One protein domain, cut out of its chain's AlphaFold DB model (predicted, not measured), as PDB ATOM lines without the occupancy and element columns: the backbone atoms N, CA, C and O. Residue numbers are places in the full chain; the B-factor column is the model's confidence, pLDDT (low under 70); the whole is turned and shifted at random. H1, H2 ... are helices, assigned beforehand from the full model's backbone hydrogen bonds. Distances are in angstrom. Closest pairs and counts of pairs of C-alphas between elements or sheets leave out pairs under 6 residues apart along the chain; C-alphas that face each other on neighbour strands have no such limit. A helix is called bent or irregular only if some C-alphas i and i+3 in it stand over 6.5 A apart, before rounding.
ATOM      1  N   ARG A  90      24.800  33.772   1.693       94.00
ATOM      2  CA  ARG A  90      24.990  34.912   0.787       94.00
ATOM      3  C   ARG A  90      25.575  34.474  -0.547       94.00
ATOM      4  O   ARG A  90      25.063  34.871  -1.594       94.00
ATOM      5  N   ARG A  91      26.574  33.592  -0.523       92.62
ATOM      6  CA  ARG A  91      27.179  32.994  -1.713       92.62
ATOM      7  C   ARG A  91      26.118  32.293  -2.557       92.62
ATOM      8  O   ARG A  91      25.971  32.609  -3.735       92.62
ATOM      9  N   SER A  92      25.308  31.419  -1.960       92.94
ATOM     10  CA  SER A  92      24.220  30.732  -2.670       92.94
ATOM     11  C   SER A  92      23.235  31.707  -3.337       92.94
ATOM     12  O   SER A  92      22.889  31.537  -4.512       92.94
ATOM     13  N   LYS A  93      22.843  32.779  -2.632       94.44
ATOM     14  CA  LYS A  93      21.961  33.831  -3.169       94.44
ATOM     15  C   LYS A  93      22.591  34.563  -4.356       94.44
ATOM     16  O   LYS A  93      21.944  34.701  -5.396       94.44
ATOM     17  N   VAL A  94      23.847  34.995  -4.234       94.12
ATOM     18  CA  VAL A  94      24.562  35.700  -5.310       94.12
ATOM     19  C   VAL A  94      24.774  34.786  -6.519       94.12
ATOM     20  O   VAL A  94      24.562  35.223  -7.646       94.12
ATOM     21  N   GLN A  95      25.085  33.501  -6.317       93.62
ATOM     22  CA  GLN A  95      25.215  32.530  -7.409       93.62
ATOM     23  C   GLN A  95      23.913  32.351  -8.192       93.62
ATOM     24  O   GLN A  95      23.918  32.302  -9.426       93.62
ATOM     25  N   SER A  96      22.790  32.248  -7.476       92.62
ATOM     26  CA  SER A  96      21.470  32.143  -8.092       92.62
ATOM     27  C   SER A  96      21.140  33.405  -8.891       92.62
ATOM     28  O   SER A  96      20.708  33.299 -10.039       92.62
ATOM     29  N   ASN A  97      21.437  34.586  -8.336       93.75
ATOM     30  CA  ASN A  97      21.252  35.863  -9.022       93.75
ATOM     31  C   ASN A  97      22.132  35.981 -10.279       93.75
ATOM     32  O   ASN A  97      21.639  36.336 -11.344       93.75
ATOM     33  N   LEU A  98      23.415  35.613 -10.197       93.31
ATOM     34  CA  LEU A  98      24.325  35.589 -11.347       93.31
ATOM     35  C   LEU A  98      23.816  34.673 -12.463       93.31
ATOM     36  O   LEU A  98      23.869  35.050 -13.629       93.31
ATOM     37  N   THR A  99      23.287  33.499 -12.113       91.12
ATOM     38  CA  THR A  99      22.723  32.550 -13.088       91.12
ATOM     39  C   THR A  99      21.501  33.134 -13.805       91.12
ATOM     40  O   THR A  99      21.362  32.980 -15.019       91.12
ATOM     41  N   LEU A 100      20.633  33.835 -13.068       91.31
ATOM     42  CA  LEU A 100      19.482  34.536 -13.637       91.31
ATOM     43  C   LEU A 100      19.931  35.680 -14.559       91.31
ATOM     44  O   LEU A 100      19.442  35.791 -15.680       91.31
ATOM     45  N   LEU A 101      20.904  36.483 -14.118       93.38
ATOM     46  CA  LEU A 101      21.466  37.585 -14.901       93.38
ATOM     47  C   LEU A 101      22.141  37.101 -16.190       93.38
ATOM     48  O   LEU A 101      22.035  37.769 -17.209       93.38
ATOM     49  N   GLN A 102      22.814  35.947 -16.178       92.69
ATOM     50  CA  GLN A 102      23.416  35.364 -17.386       92.69
ATOM     51  C   GLN A 102      22.373  35.020 -18.456       92.69
ATOM     52  O   GLN A 102      22.662  35.124 -19.647       92.69
ATOM     53  N   GLU A 103      21.181  34.578 -18.048       89.31
ATOM     54  CA  GLU A 103      20.085  34.304 -18.979       89.31
ATOM     55  C   GLU A 103      19.499  35.608 -19.521       89.31
ATOM     56  O   GLU A 103      19.517  35.819 -20.733       89.31
ATOM     57  N   THR A 104      19.050  36.501 -18.633       92.62
ATOM     58  CA  THR A 104      18.350  37.733 -19.026       92.62
ATOM     59  C   THR A 104      19.251  38.678 -19.813       92.62
ATOM     60  O   THR A 104      18.900  39.111 -20.907       92.62
ATOM     61  N   LEU A 105      20.462  38.936 -19.316       93.50
ATOM     62  CA  LEU A 105      21.413  39.798 -20.012       93.50
ATOM     63  C   LEU A 105      21.983  39.118 -21.257       93.50
ATOM     64  O   LEU A 105      22.366  39.807 -22.193       93.50
ATOM     65  N   GLY A 106      22.034  37.783 -21.306       92.50
ATOM     66  CA  GLY A 106      22.386  37.046 -22.520       92.50
ATOM     67  C   GLY A 106      21.386  37.276 -23.648       92.50
ATOM     68  O   GLY A 106      21.786  37.500 -24.794       92.50
ATOM     69  N   GLU A 107      20.096  37.262 -23.322       92.69
ATOM     70  CA  GLU A 107      19.020  37.597 -24.252       92.69
ATOM     71  C   GLU A 107      19.074  39.073 -24.673       92.69
ATOM     72  O   GLU A 107      19.092  39.371 -25.871       92.69
ATOM     73  N   ASP A 108      19.223  39.999 -23.724       92.00
ATOM     74  CA  ASP A 108      19.313  41.435 -24.016       92.00
ATOM     75  C   ASP A 108      20.534  41.787 -24.878       92.00
ATOM     76  O   ASP A 108      20.437  42.584 -25.815       92.00
ATOM     77  N   LEU A 109      21.687  41.163 -24.621       91.25
ATOM     78  CA  LEU A 109      22.909  41.389 -25.394       91.25
ATOM     79  C   LEU A 109      22.775  40.826 -26.820       91.25
ATOM     80  O   LEU A 109      23.237  41.442 -27.787       91.25
ATOM     81  N   PHE A 110      22.071  39.700 -26.978       91.81
ATOM     82  CA  PHE A 110      21.697  39.174 -28.289       91.81
ATOM     83  C   PHE A 110      20.744  40.117 -29.039       91.81
ATOM     84  O   PHE A 110      20.906  40.350 -30.242       91.81
ATOM     85  N   HIS A 111      19.762  40.707 -28.354       90.62
ATOM     86  CA  HIS A 111      18.878  41.712 -28.946       90.62
ATOM     87  C   HIS A 111      19.622  42.994 -29.324       90.62
ATOM     88  O   HIS A 111      19.383  43.548 -30.400       90.62
ATOM     89  N   LEU A 112      20.563  43.440 -28.494       88.31
ATOM     90  CA  LEU A 112      21.422  44.584 -28.782       88.31
ATOM     91  C   LEU A 112      22.243  44.347 -30.059       88.31
ATOM     92  O   LEU A 112      22.283  45.214 -30.930       88.31
ATOM     93  N   MET A 113      22.815  43.148 -30.215       85.81
ATOM     94  CA  MET A 113      23.543  42.745 -31.422       85.81
ATOM     95  C   MET A 113      22.686  42.812 -32.694       85.81
ATOM     96  O   MET A 113      23.207  43.187 -33.744       85.81
ATOM     97  N   ASN A 114      21.415  42.410 -32.617       83.44
ATOM     98  CA  ASN A 114      20.522  42.327 -33.780       83.44
ATOM     99  C   ASN A 114      19.802  43.642 -34.100       83.44
ATOM    100  O   ASN A 114      19.394  43.857 -35.237       83.44
ATOM    101  N   SER A 115      19.600  44.501 -33.101       82.25
ATOM    102  CA  SER A 115      18.928  45.797 -33.264       82.25
ATOM    103  C   SER A 115      19.877  46.908 -33.709       82.25
ATOM    104  O   SER A 115      19.420  47.932 -34.215       82.25
ATOM    105  N   GLN A 116      21.186  46.728 -33.516       70.69
ATOM    106  CA  GLN A 116      22.197  47.736 -33.815       70.69
ATOM    107  C   GLN A 116      23.354  47.125 -34.607       70.69
ATOM    108  O   GLN A 116      23.886  46.063 -34.265       70.69
ATOM    109  N   ASP A 117      23.792  47.837 -35.644       69.44
ATOM    110  CA  ASP A 117      24.926  47.444 -36.482       69.44
ATOM    111  C   ASP A 117      26.262  47.749 -35.781       69.44
ATOM    112  O   ASP A 117      27.036  48.621 -36.162       69.44
ATOM    113  N   LEU A 118      26.472  47.093 -34.639       70.75
ATOM    114  CA  LEU A 118      27.686  47.192 -33.829       70.75
ATOM    115  C   LEU A 118      28.797  46.331 -34.459       70.75
ATOM    116  O   LEU A 118      28.617  45.127 -34.613       70.75
ATOM    117  N   ASP A 119      29.959  46.882 -34.787       78.12
ATOM    118  CA  ASP A 119      31.115  46.072 -35.207       78.12
ATOM    119  C   ASP A 119      31.969  45.714 -33.981       78.12
ATOM    120  O   ASP A 119      32.982  46.351 -33.696       78.12
ATOM    121  N   VAL A 120      31.492  44.757 -33.174       82.44
ATOM    122  CA  VAL A 120      32.142  44.360 -31.912       82.44
ATOM    123  C   VAL A 120      32.564  42.882 -31.922       82.44
ATOM    124  O   VAL A 120      31.773  42.023 -32.329       82.44
ATOM    125  N   PRO A 121      33.781  42.539 -31.443       84.44
ATOM    126  CA  PRO A 121      34.326  41.177 -31.524       84.44
ATOM    127  C   PRO A 121      33.465  40.108 -30.848       84.44
ATOM    128  O   PRO A 121      33.382  38.978 -31.335       84.44
ATOM    129  N   TRP A 122      32.798  40.470 -29.749       89.19
ATOM    130  CA  TRP A 122      32.003  39.548 -28.947       89.19
ATOM    131  C   TRP A 122      30.722  39.067 -29.644       89.19
ATOM    132  O   TRP A 122      30.168  38.055 -29.224       89.19
ATOM    133  N   LYS A 123      30.270  39.693 -30.747       87.94
ATOM    134  CA  LYS A 123      29.096  39.222 -31.518       87.94
ATOM    135  C   LYS A 123      29.213  37.762 -31.951       87.94
ATOM    136  O   LYS A 123      28.232  37.024 -31.921       87.94
ATOM    137  N   LYS A 124      30.431  37.328 -32.296       89.56
ATOM    138  CA  LYS A 124      30.721  35.952 -32.731       89.56
ATOM    139  C   LYS A 124      30.353  34.907 -31.674       89.56
ATOM    140  O   LYS A 124      30.064  33.765 -32.026       89.56
ATOM    141  N   ALA A 125      30.306  35.290 -30.396       91.94
ATOM    142  CA  ALA A 125      29.852  34.416 -29.318       91.94
ATOM    143  C   ALA A 125      28.405  33.926 -29.523       91.94
ATOM    144  O   ALA A 125      28.067  32.827 -29.089       91.94
ATOM    145  N   PHE A 126      27.563  34.689 -30.234       92.88
ATOM    146  CA  PHE A 126      26.154  34.366 -30.479       92.88
ATOM    147  C   PHE A 126      25.888  33.622 -31.798       92.88
ATOM    148  O   PHE A 126      24.744  33.238 -32.051       92.88
ATOM    149  N   ASP A 127      26.906  33.323 -32.614       91.56
ATOM    150  CA  ASP A 127      26.752  32.530 -33.846       91.56
ATOM    151  C   ASP A 127      26.006  31.191 -33.638       91.56
ATOM    152  O   ASP A 127      25.167  30.827 -34.475       91.56
ATOM    153  N   PRO A 128      26.254  30.424 -32.551       91.88
ATOM    154  CA  PRO A 128      25.487  29.213 -32.268       91.88
ATOM    155  C   PRO A 128      23.997  29.499 -32.059       91.88
ATOM    156  O   PRO A 128      23.153  28.717 -32.507       91.88
ATOM    157  N   LEU A 129      23.674  30.622 -31.413       91.19
ATOM    158  CA  LEU A 129      22.306  31.041 -31.134       91.19
ATOM    159  C   LEU A 129      21.585  31.462 -32.423       91.19
ATOM    160  O   LEU A 129      20.479  30.987 -32.680       91.19
ATOM    161  N   VAL A 130      22.250  32.231 -33.295       91.00
ATOM    162  CA  VAL A 130      21.738  32.593 -34.632       91.00
ATOM    163  C   VAL A 130      21.426  31.340 -35.457       91.00
ATOM    164  O   VAL A 130      20.337  31.212 -36.019       91.00
ATOM    165  N   LYS A 131      22.344  30.361 -35.482       91.38
ATOM    166  CA  LYS A 131      22.135  29.076 -36.176       91.38
ATOM    167  C   LYS A 131      20.968  28.281 -35.588       91.38
ATOM    168  O   LYS A 131      20.237  27.637 -36.338       91.38
ATOM    169  N   SER A 132      20.802  28.299 -34.266       90.88
ATOM    170  CA  SER A 132      19.685  27.632 -33.590       90.88
ATOM    171  C   SER A 132      18.343  28.275 -33.960       90.88
ATOM    172  O   SER A 132      17.422  27.569 -34.367       90.88
ATOM    173  N   ILE A 133      18.260  29.609 -33.930       89.69
ATOM    174  CA  ILE A 133      17.053  30.372 -34.288       89.69
ATOM    175  C   ILE A 133      16.684  30.172 -35.763       89.69
ATOM    176  O   ILE A 133      15.514  29.942 -36.066       89.69
ATOM    177  N   SER A 134      17.659  30.188 -36.679       90.31
ATOM    178  CA  SER A 134      17.414  29.893 -38.100       90.31
ATOM    179  C   SER A 134      16.800  28.505 -38.280       90.31
ATOM    180  O   SER A 134      15.774  28.366 -38.936       90.31
ATOM    181  N   LYS A 135      17.362  27.482 -37.625       90.19
ATOM    182  CA  LYS A 135      16.829  26.114 -37.680       90.19
ATOM    183  C   LYS A 135      15.428  25.993 -37.076       90.19
ATOM    184  O   LYS A 135      14.644  25.171 -37.545       90.19
ATOM    185  N   ILE A 136      15.109  26.763 -36.031       89.31
ATOM    186  CA  ILE A 136      13.750  26.815 -35.471       89.31
ATOM    187  C   ILE A 136      12.787  27.391 -36.510       89.31
ATOM    188  O   ILE A 136      11.779  26.749 -36.788       89.31
ATOM    189  N   ARG A 137      13.135  28.515 -37.152       90.00
ATOM    190  CA  ARG A 137      12.332  29.120 -38.230       90.00
ATOM    191  C   ARG A 137      12.151  28.191 -39.433       90.00
ATOM    192  O   ARG A 137      11.057  28.120 -39.992       90.00
ATOM    193  N   ASP A 138      13.185  27.438 -39.806       90.56
ATOM    194  CA  ASP A 138      13.094  26.432 -40.872       90.56
ATOM    195  C   ASP A 138      12.103  25.318 -40.489       90.56
ATOM    196  O   ASP A 138      11.212  24.984 -41.272       90.56
ATOM    197  N   ASN A 139      12.193  24.793 -39.257       87.94
ATOM    198  CA  ASN A 139      11.251  23.786 -38.753       87.94
ATOM    199  C   ASN A 139       9.815  24.344 -38.645       87.94
ATOM    200  O   ASN A 139       8.868  23.593 -38.857       87.94
ATOM    201  N   GLU A 140       9.632  25.627 -38.304       87.94
ATOM    202  CA  GLU A 140       8.322  26.303 -38.274       87.94
ATOM    203  C   GLU A 140       7.718  26.441 -39.670       87.94
ATOM    204  O   GLU A 140       6.537  26.157 -39.863       87.94
ATOM    205  N   THR A 141       8.535  26.828 -40.647       90.00
ATOM    206  CA  THR A 141       8.117  26.936 -42.048       90.00
ATOM    207  C   THR A 141       7.723  25.562 -42.594       90.00
ATOM    208  O   THR A 141       6.683  25.423 -43.238       90.00
ATOM    209  N   GLU A 142       8.501  24.519 -42.283       87.50
ATOM    210  CA  GLU A 142       8.180  23.133 -42.640       87.50
ATOM    211  C   GLU A 142       6.906  22.642 -41.931       87.50
ATOM    212  O   GLU A 142       6.061  21.995 -42.551       87.50
ATOM    213  N   LEU A 143       6.722  22.990 -40.651       87.88
ATOM    214  CA  LEU A 143       5.495  22.714 -39.900       87.88
ATOM    215  C   LEU A 143       4.275  23.343 -40.564       87.88
ATOM    216  O   LEU A 143       3.291  22.641 -40.778       87.88
ATOM    217  N   PHE A 144       4.358  24.620 -40.934       86.94
ATOM    218  CA  PHE A 144       3.277  25.332 -41.609       86.94
ATOM    219  C   PHE A 144       2.926  24.687 -42.958       86.94
ATOM    220  O   PHE A 144       1.754  24.470 -43.263       86.94
ATOM    221  N   GLN A 145       3.932  24.295 -43.747       85.44
ATOM    222  CA  GLN A 145       3.718  23.581 -45.011       85.44
ATOM    223  C   GLN A 145       3.036  22.222 -44.793       85.44
ATOM    224  O   GLN A 145       2.077  21.889 -45.494       85.44
ATOM    225  N   VAL A 146       3.478  21.441 -43.803       83.44
ATOM    226  CA  VAL A 146       2.879  20.138 -43.472       83.44
ATOM    227  C   VAL A 146       1.455  20.299 -42.928       83.44
ATOM    228  O   VAL A 146       0.580  19.530 -43.323       83.44
ATOM    229  N   GLU A 147       1.194  21.311 -42.096       81.19
ATOM    230  CA  GLU A 147      -0.144  21.646 -41.584       81.19
ATOM    231  C   GLU A 147      -1.089  22.084 -42.712       81.19
ATOM    232  O   GLU A 147      -2.210  21.582 -42.797       81.19
ATOM    233  N   SER A 148      -0.624  22.920 -43.646       79.06
ATOM    234  CA  SER A 148      -1.411  23.318 -44.825       79.06
ATOM    235  C   SER A 148      -1.707  22.154 -45.785       79.06
ATOM    236  O   SER A 148      -2.734  22.150 -46.461       79.06
ATOM    237  N   SER A 149      -0.845  21.130 -45.806       71.12
ATOM    238  CA  SER A 149      -0.983  19.940 -46.659       71.12
ATOM    239  C   SER A 149      -1.808  18.818 -46.008       71.12
ATOM    240  O   SER A 149      -2.118  17.821 -46.662       71.12
ATOM    241  N   ALA A 150      -2.170  18.956 -44.727       61.53
ATOM    242  CA  ALA A 150      -2.860  17.928 -43.942       61.53
ATOM    243  C   ALA A 150      -4.371  17.806 -44.245       61.53
ATOM    244  O   ALA A 150      -5.059  16.987 -43.635       61.53
ATOM    245  N   GLY A 151      -4.894  18.598 -45.191       58.22
ATOM    246  CA  GLY A 151      -6.281  18.539 -45.669       58.22
ATOM    247  C   GLY A 151      -6.570  17.452 -46.721       58.22
ATOM    248  O   GLY A 151      -7.706  17.343 -47.186       58.22
ATOM    249  N   GLU A 152      -5.582  16.647 -47.129       57.19
ATOM    250  CA  GLU A 152      -5.758  15.623 -48.170       57.19
ATOM    251  C   GLU A 152      -6.465  14.345 -47.664       57.19
ATOM    252  O   GLU A 152      -6.078  13.729 -46.674       57.19
ATOM    253  N   LYS A 153      -7.487  13.887 -48.409       55.03
ATOM    254  CA  LYS A 153      -8.443  12.810 -48.056       55.03
ATOM    255  C   LYS A 153      -7.866  11.382 -47.922       55.03
ATOM    256  O   LYS A 153      -8.637  10.435 -47.778       55.03
ATOM    257  N   ASN A 154      -6.548  11.179 -47.992       68.75
ATOM    258  CA  ASN A 154      -5.946   9.843 -48.080       68.75
ATOM    259  C   ASN A 154      -5.359   9.387 -46.725       68.75
ATOM    260  O   ASN A 154      -4.352   9.922 -46.267       68.75
ATOM    261  N   ILE A 155      -5.974   8.382 -46.088       66.94
ATOM    262  CA  ILE A 155      -5.742   7.989 -44.678       66.94
ATOM    263  C   ILE A 155      -4.269   7.634 -44.381       66.94
ATOM    264  O   ILE A 155      -3.716   8.078 -43.375       66.94
ATOM    265  N   LEU A 156      -3.611   6.882 -45.271       70.12
ATOM    266  CA  LEU A 156      -2.194   6.501 -45.137       70.12
ATOM    267  C   LEU A 156      -1.250   7.710 -45.230       70.12
ATOM    268  O   LEU A 156      -0.319   7.826 -44.433       70.12
ATOM    269  N   LYS A 157      -1.516   8.647 -46.151       66.62
ATOM    270  CA  LYS A 157      -0.757   9.906 -46.249       66.62
ATOM    271  C   LYS A 157      -0.990  10.789 -45.021       66.62
ATOM    272  O   LYS A 157      -0.034  11.354 -44.498       66.62
ATOM    273  N   GLY A 158      -2.221  10.824 -44.509       68.50
ATOM    274  CA  GLY A 158      -2.569  11.548 -43.288       68.50
ATOM    275  C   GLY A 158      -1.833  11.035 -42.043       68.50
ATOM    276  O   GLY A 158      -1.409  11.838 -41.214       68.50
ATOM    277  N   LEU A 159      -1.611   9.720 -41.911       75.56
ATOM    278  CA  LEU A 159      -0.835   9.150 -40.797       75.56
ATOM    279  C   LEU A 159       0.647   9.574 -40.852       75.56
ATOM    280  O   LEU A 159       1.210   9.979 -39.836       75.56
ATOM    281  N   VAL A 160       1.260   9.529 -42.040       80.50
ATOM    282  CA  VAL A 160       2.658   9.948 -42.268       80.50
ATOM    283  C   VAL A 160       2.836  11.455 -42.051       80.50
ATOM    284  O   VAL A 160       3.823  11.894 -41.464       80.50
ATOM    285  N   GLN A 161       1.866  12.266 -42.473       78.75
ATOM    286  CA  GLN A 161       1.882  13.707 -42.219       78.75
ATOM    287  C   GLN A 161       1.744  14.020 -40.723       78.75
ATOM    288  O   GLN A 161       2.482  14.858 -40.209       78.75
ATOM    289  N   ARG A 162       0.873  13.309 -39.990       78.75
ATOM    290  CA  ARG A 162       0.749  13.462 -38.529       78.75
ATOM    291  C   ARG A 162       2.021  13.058 -37.789       78.75
ATOM    292  O   ARG A 162       2.414  13.765 -36.866       78.75
ATOM    293  N   SER A 163       2.683  11.965 -38.178       81.94
ATOM    294  CA  SER A 163       3.943  11.560 -37.540       81.94
ATOM    295  C   SER A 163       5.061  12.571 -37.805       81.94
ATOM    296  O   SER A 163       5.743  12.973 -36.862       81.94
ATOM    297  N   ARG A 164       5.189  13.072 -39.044       85.12
ATOM    298  CA  ARG A 164       6.122  14.159 -39.391       85.12
ATOM    299  C   ARG A 164       5.826  15.434 -38.601       85.12
ATOM    300  O   ARG A 164       6.747  16.035 -38.056       85.12
ATOM    301  N   MET A 165       4.554  15.808 -38.468       84.25
ATOM    302  CA  MET A 165       4.129  16.971 -37.688       84.25
ATOM    303  C   MET A 165       4.496  16.834 -36.203       84.25
ATOM    304  O   MET A 165       5.055  17.763 -35.624       84.25
ATOM    305  N   THR A 166       4.247  15.675 -35.586       86.75
ATOM    306  CA  THR A 166       4.635  15.414 -34.189       86.75
ATOM    307  C   THR A 166       6.151  15.455 -34.002       86.75
ATOM    308  O   THR A 166       6.632  16.046 -33.036       86.75
ATOM    309  N   LEU A 167       6.922  14.879 -34.932       88.50
ATOM    310  CA  LEU A 167       8.386  14.926 -34.888       88.50
ATOM    311  C   LEU A 167       8.912  16.362 -34.974       88.50
ATOM    312  O   LEU A 167       9.762  16.741 -34.170       88.50
ATOM    313  N   LEU A 168       8.385  17.175 -35.894       86.25
ATOM    314  CA  LEU A 168       8.773  18.579 -36.025       86.25
ATOM    315  C   LEU A 168       8.374  19.401 -34.789       86.25
ATOM    316  O   LEU A 168       9.187  20.188 -34.311       86.25
ATOM    317  N   LYS A 169       7.185  19.164 -34.209       87.50
ATOM    318  CA  LYS A 169       6.754  19.803 -32.947       87.50
ATOM    319  C   LYS A 169       7.682  19.447 -31.785       87.50
ATOM    320  O   LYS A 169       8.115  20.338 -31.060       87.50
ATOM    321  N   ASN A 170       8.044  18.173 -31.641       88.19
ATOM    322  CA  ASN A 170       8.963  17.724 -30.591       88.19
ATOM    323  C   ASN A 170      10.379  18.278 -30.790       88.19
ATOM    324  O   ASN A 170      11.015  18.697 -29.823       88.19
ATOM    325  N   LYS A 171      10.869  18.319 -32.034       88.31
ATOM    326  CA  LYS A 171      12.181  18.883 -32.374       88.31
ATOM    327  C   LYS A 171      12.229  20.385 -32.096       88.31
ATOM    328  O   LYS A 171      13.169  20.830 -31.449       88.31
ATOM    329  N   LYS A 172      11.205  21.140 -32.514       87.25
ATOM    330  CA  LYS A 172      11.056  22.569 -32.205       87.25
ATOM    331  C   LYS A 172      11.074  22.797 -30.691       87.25
ATOM    332  O   LYS A 172      11.955  23.496 -30.208       87.25
ATOM    333  N   LYS A 173      10.202  22.109 -29.947       88.81
ATOM    334  CA  LYS A 173      10.104  22.235 -28.485       88.81
ATOM    335  C   LYS A 173      11.419  21.908 -27.767       88.81
ATOM    336  O   LYS A 173      11.769  22.572 -26.800       88.81
ATOM    337  N   SER A 174      12.144  20.888 -28.230       88.81
ATOM    338  CA  SER A 174      13.460  20.511 -27.689       88.81
ATOM    339  C   SER A 174      14.533  21.572 -27.966       88.81
ATOM    340  O   SER A 174      15.375  21.858 -27.118       88.81
ATOM    341  N   MET A 175      14.502  22.194 -29.148       87.50
ATOM    342  CA  MET A 175      15.417  23.286 -29.474       87.50
ATOM    343  C   MET A 175      15.100  24.545 -28.666       87.50
ATOM    344  O   MET A 175      16.021  25.123 -28.095       87.50
ATOM    345  N   GLU A 176      13.827  24.920 -28.552       87.00
ATOM    346  CA  GLU A 176      13.364  26.042 -27.724       87.00
ATOM    347  C   GLU A 176      13.746  25.849 -26.252       87.00
ATOM    348  O   GLU A 176      14.328  26.742 -25.646       87.00
ATOM    349  N   SER A 177      13.543  24.654 -25.685       86.88
ATOM    350  CA  SER A 177      13.929  24.387 -24.291       86.88
ATOM    351  C   SER A 177      15.443  24.437 -24.052       86.88
ATOM    352  O   SER A 177      15.888  24.635 -22.921       86.88
ATOM    353  N   SER A 178      16.252  24.268 -25.102       88.56
ATOM    354  CA  SER A 178      17.710  24.399 -25.037       88.56
ATOM    355  C   SER A 178      18.213  25.838 -25.212       88.56
ATOM    356  O   SER A 178      19.384  26.094 -24.923       88.56
ATOM    357  N   GLN A 179      17.364  26.778 -25.656       86.81
ATOM    358  CA  GLN A 179      17.779  28.154 -25.950       86.81
ATOM    359  C   GLN A 179      18.260  28.900 -24.707       86.81
ATOM    360  O   GLN A 179      19.309  29.525 -24.789       86.81
ATOM    361  N   THR A 180      17.593  28.766 -23.554       86.25
ATOM    362  CA  THR A 180      18.031  29.375 -22.280       86.25
ATOM    363  C   THR A 180      19.493  29.049 -21.954       86.25
ATOM    364  O   THR A 180      20.312  29.937 -21.725       86.25
ATOM    365  N   LYS A 181      19.872  27.764 -22.008       89.62
ATOM    366  CA  LYS A 181      21.261  27.343 -21.748       89.62
ATOM    367  C   LYS A 181      22.227  27.868 -22.808       89.62
ATOM    368  O   LYS A 181      23.399  28.105 -22.522       89.62
ATOM    369  N   LEU A 182      21.749  28.018 -24.043       90.62
ATOM    370  CA  LEU A 182      22.536  28.558 -25.141       90.62
ATOM    371  C   LEU A 182      22.769  30.067 -24.964       90.62
ATOM    372  O   LEU A 182      23.892  30.503 -25.187       90.62
ATOM    373  N   PHE A 183      21.780  30.831 -24.481       91.19
ATOM    374  CA  PHE A 183      21.941  32.238 -24.094       91.19
ATOM    375  C   PHE A 183      22.995  32.401 -23.001       91.19
ATOM    376  O   PHE A 183      23.949  33.145 -23.206       91.19
ATOM    377  N   GLN A 184      22.897  31.647 -21.903       92.38
ATOM    378  CA  GLN A 184      23.878  31.691 -20.806       92.38
ATOM    379  C   GLN A 184      25.304  31.370 -21.283       92.38
ATOM    380  O   GLN A 184      26.278  32.026 -20.895       92.38
ATOM    381  N   LYS A 185      25.444  30.367 -22.162       93.12
ATOM    382  CA  LYS A 185      26.738  30.004 -22.747       93.12
ATOM    383  C   LYS A 185      27.286  31.122 -23.636       93.12
ATOM    384  O   LYS A 185      28.421  31.544 -23.438       93.12
ATOM    385  N   CYS A 186      26.487  31.612 -24.583       93.25
ATOM    386  CA  CYS A 186      26.882  32.694 -25.485       93.25
ATOM    387  C   CYS A 186      27.205  33.983 -24.717       93.25
ATOM    388  O   CYS A 186      28.155  34.671 -25.068       93.25
ATOM    389  N   PHE A 187      26.473  34.277 -23.643       94.69
ATOM    390  CA  PHE A 187      26.764  35.378 -22.729       94.69
ATOM    391  C   PHE A 187      28.152  35.239 -22.095       94.69
ATOM    392  O   PHE A 187      28.954  36.169 -22.144       94.69
ATOM    393  N   THR A 188      28.468  34.058 -21.556       92.81
ATOM    394  CA  THR A 188      29.783  33.786 -20.957       92.81
ATOM    395  C   THR A 188      30.903  33.930 -21.991       92.81
ATOM    396  O   THR A 188      31.908  34.590 -21.734       92.81
ATOM    397  N   ASP A 189      30.705  33.378 -23.190       93.75
ATOM    398  CA  ASP A 189      31.650  33.505 -24.302       93.75
ATOM    399  C   ASP A 189      31.817  34.981 -24.727       93.75
ATOM    400  O   ASP A 189      32.933  35.424 -25.002       93.75
ATOM    401  N   ALA A 190      30.742  35.776 -24.718       92.31
ATOM    402  CA  ALA A 190      30.783  37.201 -25.038       92.31
ATOM    403  C   ALA A 190      31.586  38.006 -24.005       92.31
ATOM    404  O   ALA A 190      32.410  38.838 -24.389       92.31
ATOM    405  N   LEU A 191      31.417  37.722 -22.709       92.25
ATOM    406  CA  LEU A 191      32.223  38.325 -21.640       92.25
ATOM    407  C   LEU A 191      33.716  38.001 -21.794       92.25
ATOM    408  O   LEU A 191      34.564  38.888 -21.649       92.25
ATOM    409  N   LEU A 192      34.053  36.750 -22.132       91.50
ATOM    410  CA  LEU A 192      35.435  36.331 -22.401       91.50
ATOM    411  C   LEU A 192      36.026  37.045 -23.624       91.50
ATOM    412  O   LEU A 192      37.201  37.412 -23.614       91.50
ATOM    413  N   MET A 193      35.206  37.297 -24.646       90.44
ATOM    414  CA  MET A 193      35.571  38.072 -25.836       90.44
ATOM    415  C   MET A 193      35.583  39.595 -25.610       90.44
ATOM    416  O   MET A 193      35.875  40.341 -26.544       90.44
ATOM    417  N   GLY A 194      35.303  40.063 -24.389       87.38
ATOM    418  CA  GLY A 194      35.452  41.464 -23.991       87.38
ATOM    419  C   GLY A 194      34.171  42.298 -23.988       87.38
ATOM    420  O   GLY A 194      34.273  43.523 -23.927       87.38
ATOM    421  N   ALA A 195      32.983  41.685 -24.035       87.69
ATOM    422  CA  ALA A 195      31.725  42.412 -23.850       87.69
ATOM    423  C   ALA A 195      31.738  43.211 -22.534       87.69
ATOM    424  O   ALA A 195      32.143  42.694 -21.489       87.69
ATOM    425  N   GLY A 196      31.348  44.486 -22.600       83.81
ATOM    426  CA  GLY A 196      31.324  45.387 -21.444       83.81
ATOM    427  C   GLY A 196      32.691  45.850 -20.917       83.81
ATOM    428  O   GLY A 196      32.734  46.541 -19.904       83.81
ATOM    429  N   LYS A 197      33.804  45.512 -21.590       79.88
ATOM    430  CA  LYS A 197      35.161  46.024 -21.288       79.88
ATOM    431  C   LYS A 197      35.591  47.196 -22.188       79.88
ATOM    432  O   LYS A 197      36.764  47.561 -22.185       79.88
ATOM    433  N   GLY A 198      34.672  47.723 -23.000       69.56
ATOM    434  CA  GLY A 198      34.895  48.878 -23.875       69.56
ATOM    435  C   GLY A 198      34.846  50.214 -23.128       69.56
ATOM    436  O   GLY A 198      34.950  50.257 -21.902       69.56
ATOM    437  N   ASP A 199      34.679  51.311 -23.869       70.12
ATOM    438  CA  ASP A 199      34.485  52.640 -23.280       70.12
ATOM    439  C   ASP A 199      33.316  52.627 -22.287       70.12
ATOM    440  O   ASP A 199      32.272  52.040 -22.557       70.12
ATOM    441  N   ALA A 200      33.457  53.331 -21.160       61.22
ATOM    442  CA  ALA A 200      32.451  53.370 -20.090       61.22
ATOM    443  C   ALA A 200      31.069  53.914 -20.526       61.22
ATOM    444  O   ALA A 200      30.133  53.889 -19.738       61.22
ATOM    445  N   SER A 201      30.946  54.418 -21.758       63.19
ATOM    446  CA  SER A 201      29.705  54.880 -22.387       63.19
ATOM    447  C   SER A 201      29.157  53.923 -23.457       63.19
ATOM    448  O   SER A 201      28.283  54.309 -24.237       63.19
ATOM    449  N   SER A 202      29.709  52.715 -23.589       78.38
ATOM    450  CA  SER A 202      29.203  51.730 -24.538       78.38
ATOM    451  C   SER A 202      27.925  51.084 -23.993       78.38
ATOM    452  O   SER A 202      27.816  50.738 -22.818       78.38
ATOM    453  N   LYS A 203      26.916  50.913 -24.855       82.25
ATOM    454  CA  LYS A 203      25.606  50.374 -24.442       82.25
ATOM    455  C   LYS A 203      25.691  48.960 -23.865       82.25
ATOM    456  O   LYS A 203      24.850  48.586 -23.055       82.25
ATOM    457  N   ASP A 204      26.673  48.170 -24.296       84.62
ATOM    458  CA  ASP A 204      26.939  46.850 -23.727       84.62
ATOM    459  C   ASP A 204      27.567  46.941 -22.328       84.62
ATOM    460  O   ASP A 204      27.229  46.125 -21.479       84.62
ATOM    461  N   ALA A 205      28.402  47.947 -22.041       86.38
ATOM    462  CA  ALA A 205      28.911  48.185 -20.689       86.38
ATOM    463  C   ALA A 205      27.790  48.592 -19.718       86.38
ATOM    464  O   ALA A 205      27.700  48.031 -18.625       86.38
ATOM    465  N   ASP A 206      26.889  49.488 -20.139       87.56
ATOM    466  CA  ASP A 206      25.721  49.888 -19.340       87.56
ATOM    467  C   ASP A 206      24.785  48.704 -19.057       87.56
ATOM    468  O   ASP A 206      24.352  48.503 -17.920       87.56
ATOM    469  N   LEU A 207      24.509  47.884 -20.079       90.75
ATOM    470  CA  LEU A 207      23.670  46.689 -19.957       90.75
ATOM    471  C   LEU A 207      24.280  45.651 -19.002       90.75
ATOM    472  O   LEU A 207      23.564  45.033 -18.219       90.75
ATOM    473  N   LEU A 208      25.602  45.467 -19.047       92.62
ATOM    474  CA  LEU A 208      26.317  44.464 -18.254       92.62
ATOM    475  C   LEU A 208      26.697  44.935 -16.843       92.62
ATOM    476  O   LEU A 208      27.140  44.122 -16.026       92.62
ATOM    477  N   ALA A 209      26.494  46.212 -16.513       91.12
ATOM    478  CA  ALA A 209      26.828  46.765 -15.202       91.12
ATOM    479  C   ALA A 209      26.232  45.980 -14.008       91.12
ATOM    480  O   ALA A 209      26.957  45.780 -13.027       91.12
ATOM    481  N   PRO A 210      24.971  45.490 -14.037       92.31
ATOM    482  CA  PRO A 210      24.426  44.663 -12.959       92.31
ATOM    483  C   PRO A 210      25.188  43.346 -12.769       92.31
ATOM    484  O   PRO A 210      25.427  42.945 -11.630       92.31
ATOM    485  N   TRP A 211      25.616  42.706 -13.864       93.88
ATOM    486  CA  TRP A 211      26.392  41.468 -13.808       93.88
ATOM    487  C   TRP A 211      27.760  41.699 -13.174       93.88
ATOM    488  O   TRP A 211      28.112  40.996 -12.235       93.88
ATOM    489  N   PHE A 212      28.494  42.732 -13.600       92.56
ATOM    490  CA  PHE A 212      29.808  43.040 -13.022       92.56
ATOM    491  C   PHE A 212      29.738  43.401 -11.532       92.56
ATOM    492  O   PHE A 212      30.662  43.090 -10.782       92.56
ATOM    493  N   ARG A 213      28.651  44.038 -11.071       92.31
ATOM    494  CA  ARG A 213      28.437  44.286  -9.634       92.31
ATOM    495  C   ARG A 213      28.244  42.983  -8.862       92.31
ATOM    496  O   ARG A 213      28.894  42.801  -7.837       92.31
ATOM    497  N   ALA A 214      27.390  42.091  -9.364       93.25
ATOM    498  CA  ALA A 214      27.136  40.795  -8.739       93.25
ATOM    499  C   ALA A 214      28.372  39.875  -8.784       93.25
ATOM    500  O   ALA A 214      28.649  39.181  -7.812       93.25
ATOM    501  N   ASP A 215      29.149  39.902  -9.869       94.06
ATOM    502  CA  ASP A 215      30.398  39.139  -9.999       94.06
ATOM    503  C   ASP A 215      31.463  39.657  -9.026       94.06
ATOM    504  O   ASP A 215      32.126  38.874  -8.352       94.06
ATOM    505  N   LYS A 216      31.569  40.980  -8.852       94.31
ATOM    506  CA  LYS A 216      32.452  41.573  -7.840       94.31
ATOM    507  C   LYS A 216      32.048  41.176  -6.418       94.31
ATOM    508  O   LYS A 216      32.921  40.894  -5.601       94.31
ATOM    509  N   GLU A 217      30.751  41.167  -6.116       94.75
ATOM    510  CA  GLU A 217      30.245  40.689  -4.825       94.75
ATOM    511  C   GLU A 217      30.560  39.202  -4.619       94.75
ATOM    512  O   GLU A 217      31.052  38.823  -3.561       94.75
ATOM    513  N   TRP A 218      30.359  38.371  -5.644       93.56
ATOM    514  CA  TRP A 218      30.718  36.954  -5.615       93.56
ATOM    515  C   TRP A 218      32.210  36.737  -5.344       93.56
ATOM    516  O   TRP A 218      32.565  35.960  -4.462       93.56
ATOM    517  N   GLN A 219      33.082  37.441  -6.067       94.31
ATOM    518  CA  GLN A 219      34.534  37.384  -5.878       94.31
ATOM    519  C   GLN A 219      34.931  37.796  -4.454       94.31
ATOM    520  O   GLN A 219      35.769  37.138  -3.843       94.31
ATOM    521  N   ALA A 220      34.305  38.846  -3.908       95.19
ATOM    522  CA  ALA A 220      34.539  39.279  -2.532       95.19
ATOM    523  C   ALA A 220      34.122  38.204  -1.515       95.19
ATOM    524  O   ALA A 220      34.903  37.884  -0.628       95.19
ATOM    525  N   LEU A 221      32.951  37.580  -1.693       94.81
ATOM    526  CA  LEU A 221      32.492  36.490  -0.824       94.81
ATOM    527  C   LEU A 221      33.419  35.267  -0.876       94.81
ATOM    528  O   LEU A 221      33.695  34.675   0.160       94.81
ATOM    529  N   VAL A 222      33.926  34.897  -2.059       92.69
ATOM    530  CA  VAL A 222      34.900  33.796  -2.186       92.69
ATOM    531  C   VAL A 222      36.208  34.131  -1.463       92.69
ATOM    532  O   VAL A 222      36.757  33.272  -0.777       92.69
ATOM    533  N   ALA A 223      36.689  35.371  -1.580       94.75
ATOM    534  CA  ALA A 223      37.886  35.816  -0.871       94.75
ATOM    535  C   ALA A 223      37.686  35.832   0.656       94.75
ATOM    536  O   ALA A 223      38.589  35.439   1.396       94.75
ATOM    537  N   ASP A 224      36.507  36.242   1.131       94.69
ATOM    538  CA  ASP A 224      36.159  36.228   2.554       94.69
ATOM    539  C   ASP A 224      36.068  34.791   3.105       94.69
ATOM    540  O   ASP A 224      36.587  34.527   4.190       94.69
ATOM    541  N   GLU A 225      35.494  33.839   2.353       92.69
ATOM    542  CA  GLU A 225      35.478  32.410   2.722       92.69
ATOM    543  C   GLU A 225      36.897  31.829   2.822       92.69
ATOM    544  O   GLU A 225      37.218  31.132   3.785       92.69
ATOM    545  N   GLU A 226      37.762  32.125   1.848       93.56
ATOM    546  CA  GLU A 226      39.155  31.666   1.858       93.56
ATOM    547  C   GLU A 226      39.930  32.264   3.042       93.56
ATOM    548  O   GLU A 226      40.685  31.564   3.721       93.56
ATOM    549  N   LYS A 227      39.706  33.548   3.346       94.75
ATOM    550  CA  LYS A 227      40.292  34.203   4.518       94.75
ATOM    551  C   LYS A 227      39.828  33.545   5.820       94.75
ATOM    552  O   LYS A 227      40.671  33.243   6.664       94.75
ATOM    553  N   ALA A 228      38.527  33.292   5.966       93.94
ATOM    554  CA  ALA A 228      37.965  32.638   7.144       93.94
ATOM    555  C   ALA A 228      38.488  31.197   7.311       93.94
ATOM    556  O   ALA A 228      38.764  30.762   8.430       93.94
ATOM    557  N   ASP A 229      38.677  30.455   6.214       93.69
ATOM    558  CA  ASP A 229      39.237  29.101   6.263       93.69
ATOM    559  C   ASP A 229      40.723  29.084   6.648       93.69
ATOM    560  O   ASP A 229      41.149  28.262   7.469       93.69
ATOM    561  N   ASN A 230      41.499  30.033   6.122       95.56
ATOM    562  CA  ASN A 230      42.892  30.227   6.511       95.56
ATOM    563  C   ASN A 230      43.005  30.579   8.000       95.56
ATOM    564  O   ASN A 230      43.768  29.942   8.725       95.56
ATOM    565  N   GLU A 231      42.203  31.530   8.481       95.94
ATOM    566  CA  GLU A 231      42.181  31.928   9.893       95.94
ATOM    567  C   GLU A 231      41.783  30.759  10.806       95.94
ATOM    568  O   GLU A 231      42.453  30.476  11.800       95.94
ATOM    569  N   ARG A 232      40.762  29.987  10.418       95.06
ATOM    570  CA  ARG A 232      40.352  28.761  11.115       95.06
ATOM    571  C   ARG A 232      41.472  27.726  11.183       95.06
ATOM    572  O   ARG A 232      41.611  27.046  12.201       95.06
ATOM    573  N   THR A 233      42.235  27.562  10.107       96.12
ATOM    574  CA  THR A 233      43.357  26.617  10.059       96.12
ATOM    575  C   THR A 233      44.474  27.062  10.996       96.12
ATOM    576  O   THR A 233      44.889  26.275  11.847       96.12
ATOM    577  N   VAL A 234      44.862  28.339  10.936       96.62
ATOM    578  CA  VAL A 234      45.869  28.936  11.825       96.62
ATOM    579  C   VAL A 234      45.463  28.800  13.295       96.62
ATOM    580  O   VAL A 234      46.256  28.338  14.111       96.62
ATOM    581  N   LEU A 235      44.213  29.115  13.645       96.00
ATOM    582  CA  LEU A 235      43.721  28.991  15.021       96.00
ATOM    583  C   LEU A 235      43.685  27.536  15.503       96.00
ATOM    584  O   LEU A 235      44.011  27.257  16.656       96.00
ATOM    585  N   LYS A 236      43.324  26.581  14.637       95.00
ATOM    586  CA  LYS A 236      43.357  25.150  14.979       95.00
ATOM    587  C   LYS A 236      44.777  24.649  15.215       95.00
ATOM    588  O   LYS A 236      44.988  23.858  16.136       95.00
ATOM    589  N   GLU A 237      45.734  25.082  14.402       95.62
ATOM    590  CA  GLU A 237      47.149  24.769  14.602       95.62
ATOM    591  C   GLU A 237      47.660  25.389  15.901       95.62
ATOM    592  O   GLU A 237      48.223  24.675  16.732       95.62
ATOM    593  N   ARG A 238      47.339  26.663  16.153       94.94
ATOM    594  CA  ARG A 238      47.710  27.354  17.389       94.94
ATOM    595  C   ARG A 238      47.132  26.682  18.633       94.94
ATOM    596  O   ARG A 238      47.850  26.442  19.600       94.94
ATOM    597  N   LEU A 239      45.861  26.283  18.604       95.44
ATOM    598  CA  LEU A 239      45.251  25.521  19.696       95.44
ATOM    599  C   LEU A 239      45.918  24.162  19.900       95.44
ATOM    600  O   LEU A 239      46.071  23.723  21.041       95.44
ATOM    601  N   LYS A 240      46.330  23.488  18.824       94.69
ATOM    602  CA  LYS A 240      47.062  22.220  18.917       94.69
ATOM    603  C   LYS A 240      48.435  22.410  19.566       94.69
ATOM    604  O   LYS A 240      48.839  21.558  20.353       94.69
ATOM    605  N   GLU A 241      49.123  23.514  19.284       95.25
ATOM    606  CA  GLU A 241      50.375  23.879  19.957       95.25
ATOM    607  C   GLU A 241      50.157  24.151  21.451       95.25
ATOM    608  O   GLU A 241      50.837  23.558  22.288       95.25
ATOM    609  N   LEU A 242      49.172  24.987  21.797       94.38
ATOM    610  CA  LEU A 242      48.896  25.398  23.182       94.38
ATOM    611  C   LEU A 242      48.358  24.257  24.058       94.38
ATOM    612  O   LEU A 242      48.669  24.158  25.250       94.38
ATOM    613  N   CYS A 243      47.532  23.383  23.478       94.25
ATOM    614  CA  CYS A 243      46.843  22.324  24.214       94.25
ATOM    615  C   CYS A 243      47.551  20.963  24.134       94.25
ATOM    616  O   CYS A 243      47.277  20.069  24.947       94.25
ATOM    617  N   GLY A 244      48.470  20.787  23.182       89.00
ATOM    618  CA  GLY A 244      49.137  19.518  22.914       89.00
ATOM    619  C   GLY A 244      48.128  18.409  22.595       89.00
ATOM    620  O   GLY A 244      47.264  18.546  21.735       89.00
ATOM    621  N   ALA A 245      48.224  17.283  23.309       86.69
ATOM    622  CA  ALA A 245      47.291  16.159  23.159       86.69
ATOM    623  C   ALA A 245      45.957  16.347  23.910       86.69
ATOM    624  O   ALA A 245      45.063  15.504  23.813       86.69
ATOM    625  N   ARG A 246      45.822  17.409  24.711       86.62
ATOM    626  CA  ARG A 246      44.604  17.699  25.474       86.62
ATOM    627  C   ARG A 246      43.709  18.614  24.634       86.62
ATOM    628  O   ARG A 246      44.198  19.422  23.862       86.62
ATOM    629  N   GLY A 247      42.390  18.495  24.771       92.69
ATOM    630  CA  GLY A 247      41.480  19.508  24.218       92.69
ATOM    631  C   GLY A 247      41.542  20.803  25.037       92.69
ATOM    632  O   GLY A 247      41.867  20.734  26.223       92.69
TER     633      GLY A 247
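What this domain is: This is residues 90 to 247 of the 373 residues of an uncharacterized protein of Oceanispirochaeta sp. M1 (UniProt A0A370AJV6). Look for a wide, flat V whose two limbs are each a pair of long helices running opposite ways: H1 beside the first part of H4 makes one limb, and the hairpin of H2 and H3a makes the other. Where the limbs meet, the short arm H3b crosses H1 and packs along the beginning of H2, while the far part of H4, residues 226 to 238 and 240 to 243, sticks out beyond H1. The printed part has 158 residues with four named helices, in the order H1, H2, H3, H4, and no named strand; the class is all helix. It is extended, with a radius of gyration of the C-alphas of 25.7 A and spans of 92 by 47 by 20 A.

How they stand to each other: Begin with H1, residues 90 to 115, and go on to H2, residues 121 to 149; they are close but not clearly touching, with the C-alphas of Met 113 and Lys 123 closest at 6.6 A. H2 is irregular, with C-alphas 125 and 128 7.4 A apart, and has a kink of 39 degrees near residue 128. Next comes H3, residues 155 to 192, assigned as one helix by its hydrogen bonds but bent, with C-alphas 177 and 180 6.8 A apart; its arms H3a, residues 155 to 177, and H3b, residues 180 to 192, stand at a steep tilt of 39 degrees. H2 and H3a form a helical hairpin and touch at a shallow tilt of 21 degrees, opposite ways, closest at the C-alphas of Ile 136 and Lys 172, 6.0 A. With residues 122 to 129 alone H2 touches H3b, closest at the C-alphas of Trp 122 and Ala 190, 4.7 A. With residues 99 to 109 alone H1 touches H3b, about perpendicular at 86 degrees, closest at the C-alphas of Gly 106 and Phe 187, 4.7 A. Last is H4, residues 203 to 243, irregular with C-alphas 207 and 210 7.3 A apart and a kink of 45 degrees near residue 210. With residues 204 to 222 alone it touches H1 at a shallow tilt of 22 degrees, opposite ways, closest at the C-alphas of Val 94 and Trp 218, 6.3 A. H4 is apart from H2, H3a and H3b. In H1, H3a and H3b every O i to N i+4 pair is within hydrogen-bond range; in H2 it is 20 of 25 and in H4 35 of 37.

Where its parts are: Find C-alpha 90 at (24.990, 34.912, 0.787); from there H1 runs 36.3 A. H2 covers 43.9 A to C-alpha 149 at (-0.983, 19.940, -46.659), H3a 32.7 A and H3b 18.7 A. H4 runs 60.0 A to C-alpha 243 at (46.843, 22.324, 24.214).

The domain as a whole: The C-alphas farthest apart are those of Lys 153 and Leu 242, 92.3 A. The printed part has no cut, and no link is long. Mean pLDDT of the printed part is 87.4; look for values under 70 at residues 117, 150 to 155, 157 to 158, 198 and 200 to 201.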